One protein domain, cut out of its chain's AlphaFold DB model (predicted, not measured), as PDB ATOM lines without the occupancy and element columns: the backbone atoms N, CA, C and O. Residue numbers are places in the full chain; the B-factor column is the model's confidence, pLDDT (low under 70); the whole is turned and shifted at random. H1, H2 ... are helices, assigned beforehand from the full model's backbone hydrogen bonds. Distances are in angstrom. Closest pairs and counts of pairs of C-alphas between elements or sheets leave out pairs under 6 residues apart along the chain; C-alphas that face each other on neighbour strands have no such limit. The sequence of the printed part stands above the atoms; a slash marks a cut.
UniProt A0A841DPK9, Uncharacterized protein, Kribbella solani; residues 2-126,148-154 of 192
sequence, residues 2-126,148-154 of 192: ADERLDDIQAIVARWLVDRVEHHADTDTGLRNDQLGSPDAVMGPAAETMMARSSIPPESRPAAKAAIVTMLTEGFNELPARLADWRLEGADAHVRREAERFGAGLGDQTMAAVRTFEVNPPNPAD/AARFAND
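Overview. This is residues 2 to 126 and 148 to 154 of the 192 residues of an uncharacterized protein of Kribbella solani (UniProt A0A841DPK9). Four helices, H1, H2, H3 and H5, make an elongated bundle along the long H5; H4 folds back beside H5's first residues, and little H6 packs on H3. The printed part has 132 residues with six named helices, H1 to H6 in chain order, and no named strand: all helix. It is compact, radius of gyration of the C-alphas 15.0 A, spanning 46 by 30 by 20 A.

Along the chain. H5, residues 92 to 119, runs 41.0 A from C-alpha 92 at (39.509, 50.481, 31.440) to C-alpha 119 at (5.975, 38.985, 51.984). H1 is residues 3 to 25, 32.2 A; H3 58 to 77, 29.1 A; H2 39 to 52; H4 79 to 89; H6 148 to 152.

Arrangement. The hub H5 touches H1 at a steep tilt of 40 degrees, the same way; closest C-alphas Val 13 and Gly 103, 4.1 A. H2 and H3 form a hairpin; closest C-alphas Met 43 and Val 69, 5.5 A. O i to N i+4 pairs are within hydrogen-bond range throughout H1, H4, H5 and H6, 8 of 10 in H2, 14 of 16 in H3.

Size, cuts and confidence. Residues 127 to 147 are cut out, C-alphas 126 and 148 being 10.2 A apart. H1 to H2 is a long link. Residues 2 to 4, 124 to 126 and 148 to 154 are under pLDDT 70.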
ATOM      1  N   ALA A   2      43.268  36.701  28.106       51.31
ATOM      2  CA  ALA A   2      41.867  37.143  28.195       51.31
ATOM      3  C   ALA A   2      41.209  36.790  29.551       51.31
ATOM      4  O   ALA A   2      40.458  37.616  30.060       51.31
ATOM      5  N   ASP A   3      41.553  35.631  30.137       59.03
ATOM      6  CA  ASP A   3      41.040  35.161  31.442       59.03
ATOM      7  C   ASP A   3      41.418  36.068  32.618       59.03
ATOM      8  O   ASP A   3      40.540  36.507  33.345       59.03
ATOM      9  N   GLU A   4      42.686  36.481  32.724       60.19
ATOM     10  CA  GLU A   4      43.186  37.327  33.831       60.19
ATOM     11  C   GLU A   4      42.379  38.625  34.020       60.19
ATOM     12  O   GLU A   4      42.148  39.079  35.134       60.19
ATOM     13  N   ARG A   5      41.888  39.213  32.920       78.75
ATOM     14  CA  ARG A   5      41.051  40.419  32.984       78.75
ATOM     15  C   ARG A   5      39.590  40.139  33.313       78.75
ATOM     16  O   ARG A   5      38.896  41.075  33.696       78.75
ATOM     17  N   LEU A   6      39.087  38.932  33.066       84.12
ATOM     18  CA  LEU A   6      37.747  38.552  33.502       84.12
ATOM     19  C   LEU A   6      37.761  38.285  35.008       84.12
ATOM     20  O   LEU A   6      36.890  38.807  35.696       84.12
ATOM     21  N   ASP A   7      38.782  37.589  35.505       85.94
ATOM     22  CA  ASP A   7      38.968  37.304  36.932       85.94
ATOM     23  C   ASP A   7      39.051  38.602  37.758       85.94
ATOM     24  O   ASP A   7      38.355  38.754  38.763       85.94
ATOM     25  N   ASP A   8      39.809  39.601  37.286       88.25
ATOM     26  CA  ASP A   8      39.883  40.927  37.920       88.25
ATOM     27  C   ASP A   8      38.511  41.619  38.006       88.25
ATOM     28  O   ASP A   8      38.161  42.239  39.015       88.25
ATOM     29  N   ILE A   9      37.717  41.530  36.935       90.62
ATOM     30  CA  ILE A   9      36.387  42.146  36.871       90.62
ATOM     31  C   ILE A   9      35.393  41.385  37.747       90.62
ATOM     32  O   ILE A   9      34.608  42.017  38.452       90.62
ATOM     33  N   GLN A  10      35.457  40.054  37.767       90.88
ATOM     34  CA  GLN A  10      34.666  39.225  38.671       90.88
ATOM     35  C   GLN A  10      34.971  39.557  40.132       90.88
ATOM     36  O   GLN A  10      34.036  39.737  40.910       90.88
ATOM     37  N   ALA A  11      36.245  39.740  40.489       91.00
ATOM     38  CA  ALA A  11      36.643  40.137  41.836       91.00
ATOM     39  C   ALA A  11      36.113  41.530  42.218       91.00
ATOM     40  O   ALA A  11      35.678  41.740  43.352       91.00
ATOM     41  N   ILE A  12      36.100  42.486  41.280       92.25
ATOM     42  CA  ILE A  12      35.492  43.809  41.501       92.25
ATOM     43  C   ILE A  12      33.987  43.666  41.753       92.25
ATOM     44  O   ILE A  12      33.487  44.190  42.747       92.25
ATOM     45  N   VAL A  13      33.272  42.937  40.896       93.00
ATOM     46  CA  VAL A  13      31.821  42.723  41.027       93.00
ATOM     47  C   VAL A  13      31.494  42.046  42.356       93.00
ATOM     48  O   VAL A  13      30.640  42.532  43.095       93.00
ATOM     49  N   ALA A  14      32.211  40.974  42.695       93.31
ATOM     50  CA  ALA A  14      32.054  40.241  43.946       93.31
ATOM     51  C   ALA A  14      32.280  41.126  45.169       93.31
ATOM     52  O   ALA A  14      31.485  41.099  46.105       93.31
ATOM     53  N   ARG A  15      33.320  41.962  45.145       92.88
ATOM     54  CA  ARG A  15      33.601  42.886  46.241       92.88
ATOM     55  C   ARG A  15      32.467  43.879  46.466       92.88
ATOM     56  O   ARG A  15      32.094  44.108  47.609       92.88
ATOM     57  N   TRP A  16      31.927  44.462  45.400       93.00
ATOM     58  CA  TRP A  16      30.838  45.435  45.515       93.00
ATOM     59  C   TRP A  16      29.493  44.791  45.854       93.00
ATOM     60  O   TRP A  16      28.697  45.400  46.562       93.00
ATOM     61  N   LEU A  17      29.259  43.555  45.411       94.00
ATOM     62  CA  LEU A  17      28.141  42.742  45.882       94.00
ATOM     63  C   LEU A  17      28.227  42.529  47.398       94.00
ATOM     64  O   LEU A  17      27.258  42.808  48.099       94.00
ATOM     65  N   VAL A  18      29.377  42.066  47.898       92.62
ATOM     66  CA  VAL A  18      29.591  41.795  49.328       92.62
ATOM     67  C   VAL A  18      29.454  43.064  50.155       92.62
ATOM     68  O   VAL A  18      28.644  43.078  51.072       92.62
ATOM     69  N   ASP A  19      30.142  44.147  49.781       92.75
ATOM     70  CA  ASP A  19      30.055  45.440  50.477       92.75
ATOM     71  C   ASP A  19      28.598  45.911  50.604       92.75
ATOM     72  O   ASP A  19      28.141  46.335  51.667       92.75
ATOM     73  N   ARG A  20      27.817  45.746  49.530       91.81
ATOM     74  CA  ARG A  20      26.407  46.126  49.522       91.81
ATOM     75  C   ARG A  20      25.532  45.199  50.362       91.81
ATOM     76  O   ARG A  20      24.617  45.675  51.033       91.81
ATOM     77  N   VAL A  21      25.793  43.895  50.333       91.44
ATOM     78  CA  VAL A  21      25.090  42.899  51.151       91.44
ATOM     79  C   VAL A  21      25.361  43.126  52.633       91.44
ATOM     80  O   VAL A  21      24.415  43.165  53.415       91.44
ATOM     81  N   GLU A  22      26.617  43.339  53.012       92.50
ATOM     82  CA  GLU A  22      27.026  43.628  54.387       92.50
ATOM     83  C   GLU A  22      26.423  44.937  54.881       92.50
ATOM     84  O   GLU A  22      25.922  44.997  56.001       92.50
ATOM     85  N   HIS A  23      26.384  45.964  54.028       92.12
ATOM     86  CA  HIS A  23      25.723  47.228  54.339       92.12
ATOM     87  C   HIS A  23      24.229  47.048  54.636       92.12
ATOM     88  O   HIS A  23      23.722  47.587  55.619       92.12
ATOM     89  N   HIS A  24      23.515  46.285  53.805       89.00
ATOM     90  CA  HIS A  24      22.079  46.037  53.981       89.00
ATOM     91  C   HIS A  24      21.771  45.121  55.162       89.00
ATOM     92  O   HIS A  24      20.770  45.315  55.857       89.00
ATOM     93  N   ALA A  25      22.619  44.122  55.387       86.81
ATOM     94  CA  ALA A  25      22.475  43.179  56.481       86.81
ATOM     95  C   ALA A  25      23.023  43.733  57.808       86.81
ATOM     96  O   ALA A  25      22.674  43.206  58.861       86.81
ATOM     97  N   ASP A  26      23.823  44.805  57.798       89.62
ATOM     98  CA  ASP A  26      24.531  45.340  58.976       89.62
ATOM     99  C   ASP A  26      25.338  44.238  59.696       89.62
ATOM    100  O   ASP A  26      25.356  44.133  60.923       89.62
ATOM    101  N   THR A  27      25.923  43.328  58.914       87.56
ATOM    102  CA  THR A  27      26.750  42.225  59.407       87.56
ATOM    103  C   THR A  27      27.726  41.780  58.330       87.56
ATOM    104  O   THR A  27      27.413  41.821  57.144       87.56
ATOM    105  N   ASP A  28      28.891  41.320  58.769       87.19
ATOM    106  CA  ASP A  28      29.966  40.817  57.914       87.19
ATOM    107  C   ASP A  28      29.580  39.460  57.287       87.19
ATOM    108  O   ASP A  28      28.937  38.626  57.937       87.19
ATOM    109  N   THR A  29      29.954  39.236  56.025       84.00
ATOM    110  CA  THR A  29      29.754  37.958  55.314       84.00
ATOM    111  C   THR A  29      30.739  36.868  55.735       84.00
ATOM    112  O   THR A  29      30.546  35.694  55.416       84.00
ATOM    113  N   GLY A  30      31.801  37.229  56.452       85.12
ATOM    114  CA  GLY A  30      32.904  36.359  56.844       85.12
ATOM    115  C   GLY A  30      33.865  36.036  55.697       85.12
ATOM    116  O   GLY A  30      34.769  35.214  55.879       85.12
ATOM    117  N   LEU A  31      33.677  36.650  54.523       86.44
ATOM    118  CA  LEU A  31      34.488  36.420  53.334       86.44
ATOM    119  C   LEU A  31      35.802  37.197  53.403       86.44
ATOM    120  O   LEU A  31      35.847  38.397  53.667       86.44
ATOM    121  N   ARG A  32      36.903  36.513  53.100       84.12
ATOM    122  CA  ARG A  32      38.218  37.142  52.973       84.12
ATOM    123  C   ARG A  32      38.450  37.644  51.552       84.12
ATOM    124  O   ARG A  32      37.909  37.104  50.592       84.12
ATOM    125  N   ASN A  33      39.329  38.639  51.406       76.94
ATOM    126  CA  ASN A  33      39.660  39.227  50.101       76.94
ATOM    127  C   ASN A  33      40.171  38.201  49.072       76.94
ATOM    128  O   ASN A  33      39.912  38.361  47.885       76.94
ATOM    129  N   ASP A  34      40.869  37.150  49.507       80.31
ATOM    130  CA  ASP A  34      41.341  36.054  48.652       80.31
ATOM    131  C   ASP A  34      40.208  35.148  48.143       80.31
ATOM    132  O   ASP A  34      40.358  34.506  47.108       80.31
ATOM    133  N   GLN A  35      39.053  35.141  48.816       80.94
ATOM    134  CA  GLN A  35      37.869  34.374  48.416       80.94
ATOM    135  C   GLN A  35      36.981  35.140  47.422       80.94
ATOM    136  O   GLN A  35      36.181  34.527  46.720       80.94
ATOM    137  N   LEU A  36      37.145  36.465  47.311       78.94
ATOM    138  CA  LEU A  36      36.359  37.312  46.401       78.94
ATOM    139  C   LEU A  36      36.677  37.072  44.919       78.94
ATOM    140  O   LEU A  36      35.888  37.454  44.061       78.94
ATOM    141  N   GLY A  37      37.810  36.435  44.609       75.38
ATOM    142  CA  GLY A  37      38.171  36.053  43.241       75.38
ATOM    143  C   GLY A  37      37.394  34.848  42.703       75.38
ATOM    144  O   GLY A  37      37.577  34.479  41.551       75.38
ATOM    145  N   SER A  38      36.551  34.203  43.514       80.75
ATOM    146  CA  SER A  38      35.752  33.047  43.103       80.75
ATOM    147  C   SER A  38      34.265  33.336  43.299       80.75
ATOM    148  O   SER A  38      33.801  33.320  44.440       80.75
ATOM    149  N   PRO A  39      33.494  33.554  42.217       75.81
ATOM    150  CA  PRO A  39      32.061  33.831  42.305       75.81
ATOM    151  C   PRO A  39      31.300  32.814  43.170       75.81
ATOM    152  O   PRO A  39      30.560  33.205  44.070       75.81
ATOM    153  N   ASP A  40      31.558  31.514  42.990       76.00
ATOM    154  CA  ASP A  40      30.911  30.431  43.753       76.00
ATOM    155  C   ASP A  40      31.146  30.517  45.265       76.00
ATOM    156  O   ASP A  40      30.275  30.154  46.057       76.00
ATOM    157  N   ALA A  41      32.303  31.038  45.680       83.25
ATOM    158  CA  ALA A  41      32.613  31.229  47.091       83.25
ATOM    159  C   ALA A  41      31.831  32.400  47.705       83.25
ATOM    160  O   ALA A  41      31.658  32.435  48.919       83.25
ATOM    161  N   VAL A  42      31.350  33.339  46.886       87.44
ATOM    162  CA  VAL A  42      30.726  34.594  47.330       87.44
ATOM    163  C   VAL A  42      29.205  34.489  47.395       87.44
ATOM    164  O   VAL A  42      28.595  34.981  48.342       87.44
ATOM    165  N   MET A  43      28.582  33.825  46.420       87.31
ATOM    166  CA  MET A  43      27.120  33.819  46.268       87.31
ATOM    167  C   MET A  43      26.388  33.201  47.463       87.31
ATOM    168  O   MET A  43      25.404  33.757  47.949       87.31
ATOM    169  N   GLY A  44      26.882  32.062  47.955       86.12
ATOM    170  CA  GLY A  44      26.299  31.363  49.101       86.12
ATOM    171  C   GLY A  44      26.323  32.209  50.379       86.12
ATOM    172  O   GLY A  44      25.253  32.456  50.939       86.12
ATOM    173  N   PRO A  45      27.502  32.676  50.828       89.75
ATOM    174  CA  PRO A  45      27.621  33.536  52.004       89.75
ATOM    175  C   PRO A  45      26.870  34.863  51.866       89.75
ATOM    176  O   PRO A  45      26.193  35.270  52.804       89.75
ATOM    177  N   ALA A  46      26.890  35.501  50.691       88.25
ATOM    178  CA  ALA A  46      26.117  36.720  50.452       88.25
ATOM    179  C   ALA A  46      24.603  36.494  50.655       88.25
ATOM    180  O   ALA A  46      23.936  37.271  51.345       88.25
ATOM    181  N   ALA A  47      24.065  35.397  50.111       88.75
ATOM    182  CA  ALA A  47      22.669  35.019  50.314       88.75
ATOM    183  C   ALA A  47      22.368  34.722  51.793       88.75
ATOM    184  O   ALA A  47      21.380  35.219  52.333       88.75
ATOM    185  N   GLU A  48      23.223  33.952  52.473       89.00
ATOM    186  CA  GLU A  48      23.055  33.635  53.899       89.00
ATOM    187  C   GLU A  48      23.044  34.884  54.778       89.00
ATOM    188  O   GLU A  48      22.153  35.033  55.618       89.00
ATOM    189  N   THR A  49      23.988  35.795  54.557       91.25
ATOM    190  CA  THR A  49      24.108  37.045  55.306       91.25
ATOM    191  C   THR A  49      22.863  37.906  55.168       91.25
ATOM    192  O   THR A  49      22.317  38.354  56.179       91.25
ATOM    193  N   MET A  50      22.346  38.082  53.949       88.00
ATOM    194  CA  MET A  50      21.113  38.849  53.750       88.00
ATOM    195  C   MET A  50      19.912  38.178  54.437       88.00
ATOM    196  O   MET A  50      19.052  38.841  55.021       88.00
ATOM    197  N   MET A  51      19.857  36.846  54.415       86.69
ATOM    198  CA  MET A  51      18.761  36.087  55.015       86.69
ATOM    199  C   MET A  51      18.817  36.007  56.540       86.69
ATOM    200  O   MET A  51      17.767  35.825  57.163       86.69
ATOM    201  N   ALA A  52      19.992  36.164  57.155       86.44
ATOM    202  CA  ALA A  52      20.177  36.067  58.603       86.44
ATOM    203  C   ALA A  52      19.281  37.043  59.387       86.44
ATOM    204  O   ALA A  52      18.871  36.744  60.509       86.44
ATOM    205  N   ARG A  53      18.928  38.182  58.777       82.69
ATOM    206  CA  ARG A  53      18.039  39.200  59.361       82.69
ATOM    207  C   ARG A  53      16.623  39.203  58.802       82.69
ATOM    208  O   ARG A  53      15.823  40.050  59.195       82.69
ATOM    209  N   SER A  54      16.320  38.272  57.907       87.25
ATOM    210  CA  SER A  54      15.016  38.211  57.267       87.25
ATOM    211  C   SER A  54      13.946  37.630  58.191       87.25
ATOM    212  O   SER A  54      14.208  36.742  59.012       87.25
ATOM    213  N   SER A  55      12.704  38.075  58.007       90.94
ATOM    214  CA  SER A  55      11.530  37.453  58.630       90.94
ATOM    215  C   SER A  55      10.994  36.245  57.848       90.94
ATOM    216  O   SER A  55       9.880  35.798  58.112       90.94
ATOM    217  N   ILE A  56      11.767  35.706  56.894       85.94
ATOM    218  CA  ILE A  56      11.379  34.536  56.099       85.94
ATOM    219  C   ILE A  56      11.209  33.320  57.034       85.94
ATOM    220  O   ILE A  56      12.123  33.041  57.835       85.94
ATOM    221  N   PRO A  57      10.088  32.576  56.935       86.69
ATOM    222  CA  PRO A  57       9.846  31.371  57.723       86.69
ATOM    223  C   PRO A  57      10.973  30.339  57.563       86.69
ATOM    224  O   PRO A  57      11.433  30.131  56.436       86.69
ATOM    225  N   PRO A  58      11.441  29.682  58.645       86.81
ATOM    226  CA  PRO A  58      12.554  28.730  58.595       86.81
ATOM    227  C   PRO A  58      12.419  27.639  57.526       86.81
ATOM    228  O   PRO A  58      13.407  27.289  56.888       86.81
ATOM    229  N   GLU A  59      11.206  27.143  57.296       84.69
ATOM    230  CA  GLU A  59      10.863  26.141  56.286       84.69
ATOM    231  C   GLU A  59      11.081  26.626  54.845       84.69
ATOM    232  O   GLU A  59      11.434  25.835  53.972       84.69
ATOM    233  N   SER A  60      10.943  27.931  54.607       83.50
ATOM    234  CA  SER A  60      11.136  28.571  53.303       83.50
ATOM    235  C   SER A  60      12.549  29.126  53.116       83.50
ATOM    236  O   SER A  60      12.902  29.541  52.014       83.50
ATOM    237  N   ARG A  61      13.396  29.134  54.155       86.50
ATOM    238  CA  ARG A  61      14.765  29.675  54.058       86.50
ATOM    239  C   ARG A  61      15.678  28.892  53.109       86.50
ATOM    240  O   ARG A  61      16.362  29.537  52.323       86.50
ATOM    241  N   PRO A  62      15.714  27.545  53.106       85.50
ATOM    242  CA  PRO A  62      16.537  26.813  52.140       85.50
ATOM    243  C   PRO A  62      16.140  27.145  50.700       85.50
ATOM    244  O   PRO A  62      16.991  27.336  49.836       85.50
ATOM    245  N   ALA A  63      14.832  27.285  50.491       79.19
ATOM    246  CA  ALA A  63      14.224  27.643  49.229       79.19
ATOM    247  C   ALA A  63      14.619  29.063  48.768       79.19
ATOM    248  O   ALA A  63      15.206  29.248  47.703       79.19
ATOM    249  N   ALA A  64      14.378  30.069  49.605       82.50
ATOM    250  CA  ALA A  64      14.757  31.449  49.310       82.50
ATOM    251  C   ALA A  64      16.275  31.604  49.104       82.50
ATOM    252  O   ALA A  64      16.695  32.317  48.193       82.50
ATOM    253  N   LYS A  65      17.102  30.883  49.874       87.00
ATOM    254  CA  LYS A  65      18.558  30.874  49.686       87.00
ATOM    255  C   LYS A  65      18.934  30.354  48.303       87.00
ATOM    256  O   LYS A  65      19.718  30.998  47.617       87.00
ATOM    257  N   ALA A  66      18.389  29.206  47.899       82.88
ATOM    258  CA  ALA A  66      18.678  28.621  46.594       82.88
ATOM    259  C   ALA A  66      18.291  29.572  45.452       82.88
ATOM    260  O   ALA A  66      19.093  29.783  44.549       82.88
ATOM    261  N   ALA A  67      17.122  30.216  45.537       82.56
ATOM    262  CA  ALA A  67      16.680  31.186  44.536       82.56
ATOM    263  C   ALA A  67      17.620  32.403  44.430       82.56
ATOM    264  O   ALA A  67      17.979  32.806  43.325       82.56
ATOM    265  N   ILE A  68      18.063  32.959  45.565       86.38
ATOM    266  CA  ILE A  68      19.025  34.075  45.585       86.38
ATOM    267  C   ILE A  68      20.371  33.641  45.007       86.38
ATOM    268  O   ILE A  68      20.956  34.375  44.216       86.38
ATOM    269  N   VAL A  69      20.862  32.453  45.374       87.00
ATOM    270  CA  VAL A  69      22.117  31.925  44.829       87.00
ATOM    271  C   VAL A  69      22.012  31.775  43.314       87.00
ATOM    272  O   VAL A  69      22.891  32.268  42.622       87.00
ATOM    273  N   THR A  70      20.929  31.198  42.785       84.19
ATOM    274  CA  THR A  70      20.729  31.089  41.332       84.19
ATOM    275  C   THR A  70      20.697  32.458  40.652       84.19
ATOM    276  O   THR A  70      21.384  32.642  39.653       84.19
ATOM    277  N   MET A  71      19.977  33.437  41.214       87.50
ATOM    278  CA  MET A  71      19.951  34.812  40.693       87.50
ATOM    279  C   MET A  71      21.360  35.417  40.622       87.50
ATOM    280  O   MET A  71      21.731  36.033  39.622       87.50
ATOM    281  N   LEU A  72      22.164  35.243  41.676       87.94
ATOM    282  CA  LEU A  72      23.546  35.712  41.687       87.94
ATOM    283  C   LEU A  72      24.392  34.963  40.649       87.94
ATOM    284  O   LEU A  72      25.134  35.610  39.912       87.94
ATOM    285  N   THR A  73      24.236  33.642  40.525       87.56
ATOM    286  CA  THR A  73      24.947  32.822  39.529       87.56
ATOM    287  C   THR A  73      24.657  33.303  38.116       87.56
ATOM    288  O   THR A  73      25.581  33.495  37.327       87.56
ATOM    289  N   GLU A  74      23.389  33.551  37.794       85.19
ATOM    290  CA  GLU A  74      22.981  34.113  36.506       85.19
ATOM    291  C   GLU A  74      23.607  35.495  36.275       85.19
ATOM    292  O   GLU A  74      24.191  35.730  35.217       85.19
ATOM    293  N   GLY A  75      23.599  36.368  37.288       87.69
ATOM    294  CA  GLY A  75      24.256  37.675  37.221       87.69
ATOM    295  C   GLY A  75      25.758  37.589  36.920       87.69
ATOM    296  O   GLY A  75      26.266  38.337  36.085       87.69
ATOM    297  N   PHE A  76      26.475  36.650  37.544       87.81
ATOM    298  CA  PHE A  76      27.894  36.414  37.251       87.81
ATOM    299  C   PHE A  76      28.117  35.771  35.873       87.81
ATOM    300  O   PHE A  76      29.089  36.115  35.198       87.81
ATOM    301  N   ASN A  77      27.209  34.906  35.417       87.06
ATOM    302  CA  ASN A  77      27.260  34.300  34.083       87.06
ATOM    303  C   ASN A  77      27.048  35.323  32.953       87.06
ATOM    304  O   ASN A  77      27.532  35.107  31.841       87.06
ATOM    305  N   GLU A  78      26.379  36.449  33.217       87.69
ATOM    306  CA  GLU A  78      26.240  37.552  32.254       87.69
ATOM    307  C   GLU A  78      27.517  38.398  32.097       87.69
ATOM    308  O   GLU A  78      27.664  39.110  31.097       87.69
ATOM    309  N   LEU A  79      28.461  38.334  33.047       87.19
ATOM    310  CA  LEU A  79      29.636  39.213  33.067       87.19
ATOM    311  C   LEU A  79      30.490  39.179  31.796       87.19
ATOM    312  O   LEU A  79      30.907  40.255  31.368       87.19
ATOM    313  N   PRO A  80      30.756  38.027  31.149       87.50
ATOM    314  CA  PRO A  80      31.534  38.012  29.913       87.50
ATOM    315  C   PRO A  80      30.899  38.846  28.793       87.50
ATOM    316  O   PRO A  80      31.614  39.549  28.078       87.50
ATOM    317  N   ALA A  81      29.567  38.811  28.665       87.19
ATOM    318  CA  ALA A  81      28.840  39.605  27.677       87.19
ATOM    319  C   ALA A  81      28.861  41.097  28.043       87.19
ATOM    320  O   ALA A  81      29.248  41.926  27.224       87.19
ATOM    321  N   ARG A  82      28.572  41.430  29.308       87.06
ATOM    322  CA  ARG A  82      28.630  42.815  29.813       87.06
ATOM    323  C   ARG A  82      30.008  43.440  29.647       87.06
ATOM    324  O   ARG A  82      30.130  44.586  29.238       87.06
ATOM    325  N   LEU A  83      31.056  42.674  29.938       87.81
ATOM    326  CA  LEU A  83      32.438  43.106  29.794       87.81
ATOM    327  C   LEU A  83      32.793  43.395  28.332       87.81
ATOM    328  O   LEU A  83      33.579  44.307  28.074       87.81
ATOM    329  N   ALA A  84      32.240  42.637  27.381       87.44
ATOM    330  CA  ALA A  84      32.400  42.937  25.964       87.44
ATOM    331  C   ALA A  84      31.745  44.282  25.612       87.44
ATOM    332  O   ALA A  84      32.403  45.116  24.990       87.44
ATOM    333  N   ASP A  85      30.524  44.530  26.090       87.69
ATOM    334  CA  ASP A  85      29.798  45.783  25.854       87.69
ATOM    335  C   ASP A  85      30.516  46.991  26.481       87.69
ATOM    336  O   ASP A  85      30.835  47.958  25.789       87.69
ATOM    337  N   TRP A  86      30.905  46.914  27.758       90.44
ATOM    338  CA  TRP A  86      31.614  48.001  28.449       90.44
ATOM    339  C   TRP A  86      32.946  48.363  27.785       90.44
ATOM    340  O   TRP A  86      33.366  49.521  27.802       90.44
ATOM    341  N   ARG A  87      33.629  47.381  27.182       87.50
ATOM    342  CA  ARG A  87      34.875  47.615  26.433       87.50
ATOM    343  C   ARG A  87      34.646  48.338  25.110       87.50
ATOM    344  O   ARG A  87      35.561  49.008  24.638       87.50
ATOM    345  N   LEU A  88      33.466  48.202  24.506       86.12
ATOM    346  CA  LEU A  88      33.093  48.966  23.313       86.12
ATOM    347  C   LEU A  88      32.762  50.421  23.665       86.12
ATOM    348  O   LEU A  88      32.994  51.317  22.855       86.12
ATOM    349  N   GLU A  89      32.250  50.655  24.872       82.25
ATOM    350  CA  GLU A  89      31.799  51.969  25.335       82.25
ATOM    351  C   GLU A  89      32.925  52.862  25.876       82.25
ATOM    352  O   GLU A  89      32.816  54.091  25.824       82.25
ATOM    353  N   GLY A  90      34.030  52.295  26.374       81.38
ATOM    354  CA  GLY A  90      35.097  53.128  26.918       81.38
ATOM    355  C   GLY A  90      36.364  52.421  27.384       81.38
ATOM    356  O   GLY A  90      36.558  51.219  27.244       81.38
ATOM    357  N   ALA A  91      37.265  53.229  27.948       84.44
ATOM    358  CA  ALA A  91      38.546  52.782  28.488       84.44
ATOM    359  C   ALA A  91      38.391  51.944  29.773       84.44
ATOM    360  O   ALA A  91      37.335  51.914  30.396       84.44
ATOM    361  N   ASP A  92      39.484  51.350  30.249       83.69
ATOM    362  CA  ASP A  92      39.509  50.481  31.440       83.69
ATOM    363  C   ASP A  92      38.886  51.101  32.701       83.69
ATOM    364  O   ASP A  92      38.236  50.414  33.488       83.69
ATOM    365  N   ALA A  93      39.029  52.417  32.885       85.69
ATOM    366  CA  ALA A  93      38.408  53.133  33.998       85.69
ATOM    367  C   ALA A  93      36.868  53.139  33.931       85.69
ATOM    368  O   ALA A  93      36.208  53.205  34.970       85.69
ATOM    369  N   HIS A  94      36.296  53.079  32.726       88.31
ATOM    370  CA  HIS A  94      34.859  52.937  32.513       88.31
ATOM    371  C   HIS A  94      34.409  51.505  32.821       88.31
ATOM    372  O   HIS A  94      33.522  51.332  33.650       88.31
ATOM    373  N   VAL A  95      35.098  50.496  32.274       88.31
ATOM    374  CA  VAL A  95      34.822  49.072  32.548       88.31
ATOM    375  C   VAL A  95      34.815  48.785  34.048       88.31
ATOM    376  O   VAL A  95      33.892  48.156  34.558       88.31
ATOM    377  N   ARG A  96      35.816  49.299  34.774       90.06
ATOM    378  CA  ARG A  96      35.858  49.188  36.232       90.06
ATOM    379  C   ARG A  96      34.617  49.806  36.867       90.06
ATOM    380  O   ARG A  96      33.947  49.133  37.629       90.06
ATOM    381  N   ARG A  97      34.282  51.055  36.538       89.38
ATOM    382  CA  ARG A  97      33.119  51.746  37.115       89.38
ATOM    383  C   ARG A  97      31.805  50.999  36.871       89.38
ATOM    384  O   ARG A  97      30.966  50.962  37.766       89.38
ATOM    385  N   GLU A  98      31.619  50.423  35.687       91.44
ATOM    386  CA  GLU A  98      30.421  49.635  35.388       91.44
ATOM    387  C   GLU A  98      30.403  48.304  36.150       91.44
ATOM    388  O   GLU A  98      29.363  47.937  36.688       91.44
ATOM    389  N   ALA A  99      31.551  47.642  36.319       91.50
ATOM    390  CA  ALA A  99      31.670  46.458  37.170       91.50
ATOM    391  C   ALA A  99      31.313  46.752  38.642       91.50
ATOM    392  O   ALA A  99      30.578  45.988  39.268       91.50
ATOM    393  N   GLU A 100      31.773  47.886  39.184       91.94
ATOM    394  CA  GLU A 100      31.439  48.336  40.546       91.94
ATOM    395  C   GLU A 100      29.925  48.572  40.700       91.94
ATOM    396  O   GLU A 100      29.295  48.075  41.636       91.94
ATOM    397  N   ARG A 101      29.312  49.275  39.737       91.50
ATOM    398  CA  ARG A 101      27.857  49.508  39.711       91.50
ATOM    399  C   ARG A 101      27.061  48.220  39.570       91.50
ATOM    400  O   ARG A 101      26.019  48.085  40.204       91.50
ATOM    401  N   PHE A 102      27.537  47.297  38.742       92.25
ATOM    402  CA  PHE A 102      26.885  46.014  38.525       92.25
ATOM    403  C   PHE A 102      26.894  45.172  39.803       92.25
ATOM    404  O   PHE A 102      25.836  44.707  40.221       92.25
ATOM    405  N   GLY A 103      28.042  45.064  40.484       90.44
ATOM    406  CA  GLY A 103      28.141  44.387  41.782       90.44
ATOM    407  C   GLY A 103      27.219  44.992  42.843       90.44
ATOM    408  O   GLY A 103      26.452  44.270  43.477       90.44
ATOM    409  N   ALA A 104      27.208  46.323  42.977       89.44
ATOM    410  CA  ALA A 104      26.291  47.004  43.892       89.44
ATOM    411  C   ALA A 104      24.812  46.749  43.536       89.44
ATOM    412  O   ALA A 104      23.988  46.517  44.419       89.44
ATOM    413  N   GLY A 105      24.482  46.727  42.241       89.56
ATOM    414  CA  GLY A 105      23.142  46.403  41.749       89.56
ATOM    415  C   GLY A 105      22.693  44.984  42.110       89.56
ATOM    416  O   GLY A 105      21.554  44.805  42.540       89.56
ATOM    417  N   LEU A 106      23.585  43.991  42.017       90.38
ATOM    418  CA  LEU A 106      23.307  42.621  42.467       90.38
ATOM    419  C   LEU A 106      23.036  42.561  43.983       90.38
ATOM    420  O   LEU A 106      22.155  41.823  44.430       90.38
ATOM    421  N   GLY A 107      23.744  43.364  44.783       89.31
ATOM    422  CA  GLY A 107      23.491  43.473  46.223       89.31
ATOM    423  C   GLY A 107      22.124  44.085  46.548       89.31
ATOM    424  O   GLY A 107      21.394  43.562  47.390       89.31
ATOM    425  N   ASP A 108      21.733  45.142  45.830       87.88
ATOM    426  CA  ASP A 108      20.400  45.749  45.951       87.88
ATOM    427  C   ASP A 108      19.284  44.777  45.541       87.88
ATOM    428  O   ASP A 108      18.260  44.677  46.221       87.88
ATOM    429  N   GLN A 109      19.495  44.001  44.475       86.00
ATOM    430  CA  GLN A 109      18.567  42.950  44.050       86.00
ATOM    431  C   GLN A 109      18.448  41.832  45.075       86.00
ATOM    432  O   GLN A 109      17.345  41.362  45.331       86.00
ATOM    433  N   THR A 110      19.556  41.447  45.707       88.88
ATOM    434  CA  THR A 110      19.549  40.450  46.783       88.88
ATOM    435  C   THR A 110      18.699  40.922  47.960       88.88
ATOM    436  O   THR A 110      17.900  40.156  48.498       88.88
ATOM    437  N   MET A 111      18.795  42.202  48.329       89.00
ATOM    438  CA  MET A 111      17.930  42.774  49.362       89.00
ATOM    439  C   MET A 111      16.456  42.778  48.930       89.00
ATOM    440  O   MET A 111      15.586  42.366  49.699       89.00
ATOM    441  N   ALA A 112      16.169  43.211  47.697       85.62
ATOM    442  CA  ALA A 112      14.814  43.203  47.148       85.62
ATOM    443  C   ALA A 112      14.223  41.782  47.129       85.62
ATOM    444  O   ALA A 112      13.075  41.596  47.525       85.62
ATOM    445  N   ALA A 113      15.031  40.779  46.773       83.94
ATOM    446  CA  ALA A 113      14.663  39.370  46.794       83.94
ATOM    447  C   ALA A 113      14.205  38.911  48.168       83.94
ATOM    448  O   ALA A 113      13.119  38.352  48.322       83.94
ATOM    449  N   VAL A 114      15.021  39.201  49.180       87.81
ATOM    450  CA  VAL A 114      14.700  38.866  50.562       87.81
ATOM    451  C   VAL A 114      13.398  39.537  50.989       87.81
ATOM    452  O   VAL A 114      12.541  38.857  51.544       87.81
ATOM    453  N   ARG A 115      13.185  40.819  50.664       86.69
ATOM    454  CA  ARG A 115      11.919  41.514  50.969       86.69
ATOM    455  C   ARG A 115      10.713  40.879  50.282       86.69
ATOM    456  O   ARG A 115       9.669  40.738  50.914       86.69
ATOM    457  N   THR A 116      10.850  40.453  49.031       84.38
ATOM    458  CA  THR A 116       9.788  39.720  48.332       84.38
ATOM    459  C   THR A 116       9.466  38.410  49.048       84.38
ATOM    460  O   THR A 116       8.296  38.124  49.284       84.38
ATOM    461  N   PHE A 117      10.478  37.651  49.476       85.50
ATOM    462  CA  PHE A 117      10.275  36.390  50.196       85.50
ATOM    463  C   PHE A 117       9.763  36.560  51.629       85.50
ATOM    464  O   PHE A 117       9.132  35.652  52.160       85.50
ATOM    465  N   GLU A 118       9.999  37.704  52.272       85.88
ATOM    466  CA  GLU A 118       9.364  38.027  53.555       85.88
ATOM    467  C   GLU A 118       7.848  38.208  53.411       85.88
ATOM    468  O   GLU A 118       7.099  37.839  54.314       85.88
ATOM    469  N   VAL A 119       7.399  38.763  52.281       85.50
ATOM    470  CA  VAL A 119       5.975  38.985  51.984       85.50
ATOM    471  C   VAL A 119       5.324  37.727  51.410       85.50
ATOM    472  O   VAL A 119       4.199  37.393  51.776       85.50
ATOM    473  N   ASN A 120       6.027  37.035  50.515       82.19
ATOM    474  CA  ASN A 120       5.562  35.837  49.828       82.19
ATOM    475  C   ASN A 120       6.644  34.743  49.879       82.19
ATOM    476  O   ASN A 120       7.428  34.600  48.933       82.19
ATOM    477  N   PRO A 121       6.727  33.991  50.992       81.56
ATOM    478  CA  PRO A 121       7.736  32.959  51.167       81.56
ATOM    479  C   PRO A 121       7.634  31.881  50.083       81.56
ATOM    480  O   PRO A 121       6.531  31.413  49.788       81.56
ATOM    481  N   PRO A 122       8.762  31.440  49.504       76.25
ATOM    482  CA  PRO A 122       8.737  30.382  48.510       76.25
ATOM    483  C   PRO A 122       8.321  29.058  49.154       76.25
ATOM    484  O   PRO A 122       8.691  28.748  50.293       76.25
ATOM    485  N   ASN A 123       7.563  28.260  48.403       72.62
ATOM    486  CA  ASN A 123       7.194  26.921  48.826       72.62
ATOM    487  C   ASN A 123       8.421  25.997  48.699       72.62
ATOM    488  O   ASN A 123       8.962  25.871  47.599       72.62
ATOM    489  N   PRO A 124       8.860  25.316  49.774       64.50
ATOM    490  CA  PRO A 124       9.985  24.386  49.703       64.50
ATOM    491  C   PRO A 124       9.776  23.233  48.710       64.50
ATOM    492  O   PRO A 124      10.756  22.674  48.225       64.50
ATOM    493  N   ALA A 125       8.527  22.895  48.369       62.88
ATOM    494  CA  ALA A 125       8.222  21.863  47.377       62.88
ATOM    495  C   ALA A 125       8.538  22.280  45.928       62.88
ATOM    496  O   ALA A 125       8.804  21.409  45.106       62.88
ATOM    497  N   ASP A 126       8.561  23.581  45.625       58.03
ATOM    498  CA  ASP A 126       8.801  24.087  44.265       58.03
ATOM    499  C   ASP A 126      10.300  24.072  43.891       58.03
ATOM    500  O   ASP A 126      10.647  24.287  42.734       58.03
ATOM    501  N   ALA A 148      13.739  30.309  40.551       44.94
ATOM    502  CA  ALA A 148      14.659  31.343  40.097       44.94
ATOM    503  C   ALA A 148      14.175  31.962  38.777       44.94
ATOM    504  O   ALA A 148      14.218  33.179  38.642       44.94
ATOM    505  N   ALA A 149      13.581  31.186  37.866       47.75
ATOM    506  CA  ALA A 149      12.953  31.726  36.659       47.75
ATOM    507  C   ALA A 149      11.680  32.536  36.965       47.75
ATOM    508  O   ALA A 149      11.461  33.587  36.361       47.75
ATOM    509  N   ARG A 150      10.842  32.109  37.920       49.00
ATOM    510  CA  ARG A 150       9.699  32.916  38.396       49.00
ATOM    511  C   ARG A 150      10.160  34.220  39.037       49.00
ATOM    512  O   ARG A 150       9.556  35.254  38.781       49.00
ATOM    513  N   PHE A 151      11.238  34.165  39.809       49.25
ATOM    514  CA  PHE A 151      11.840  35.314  40.471       49.25
ATOM    515  C   PHE A 151      12.507  36.280  39.474       49.25
ATOM    516  O   PHE A 151      12.266  37.482  39.517       49.25
ATOM    517  N   ALA A 152      13.256  35.765  38.497       47.53
ATOM    518  CA  ALA A 152      13.849  36.551  37.416       47.53
ATOM    519  C   ALA A 152      12.786  37.229  36.531       47.53
ATOM    520  O   ALA A 152      13.041  38.275  35.927       47.53
ATOM    521  N   ASN A 153      11.589  36.642  36.422       44.06
ATOM    522  CA  ASN A 153      10.447  37.192  35.683       44.06
ATOM    523  C   ASN A 153       9.441  37.957  36.562       44.06
ATOM    524  O   ASN A 153       8.431  38.424  36.033       44.06
ATOM    525  N   ASP A 154       9.698  38.118  37.862       43.12
ATOM    526  CA  ASP A 154       8.834  38.899  38.743       43.12
ATOM    527  C   ASP A 154       9.015  40.400  38.438       43.12
ATOM    528  O   ASP A 154      10.117  40.939  38.583       43.12
TER     529      ASP A 154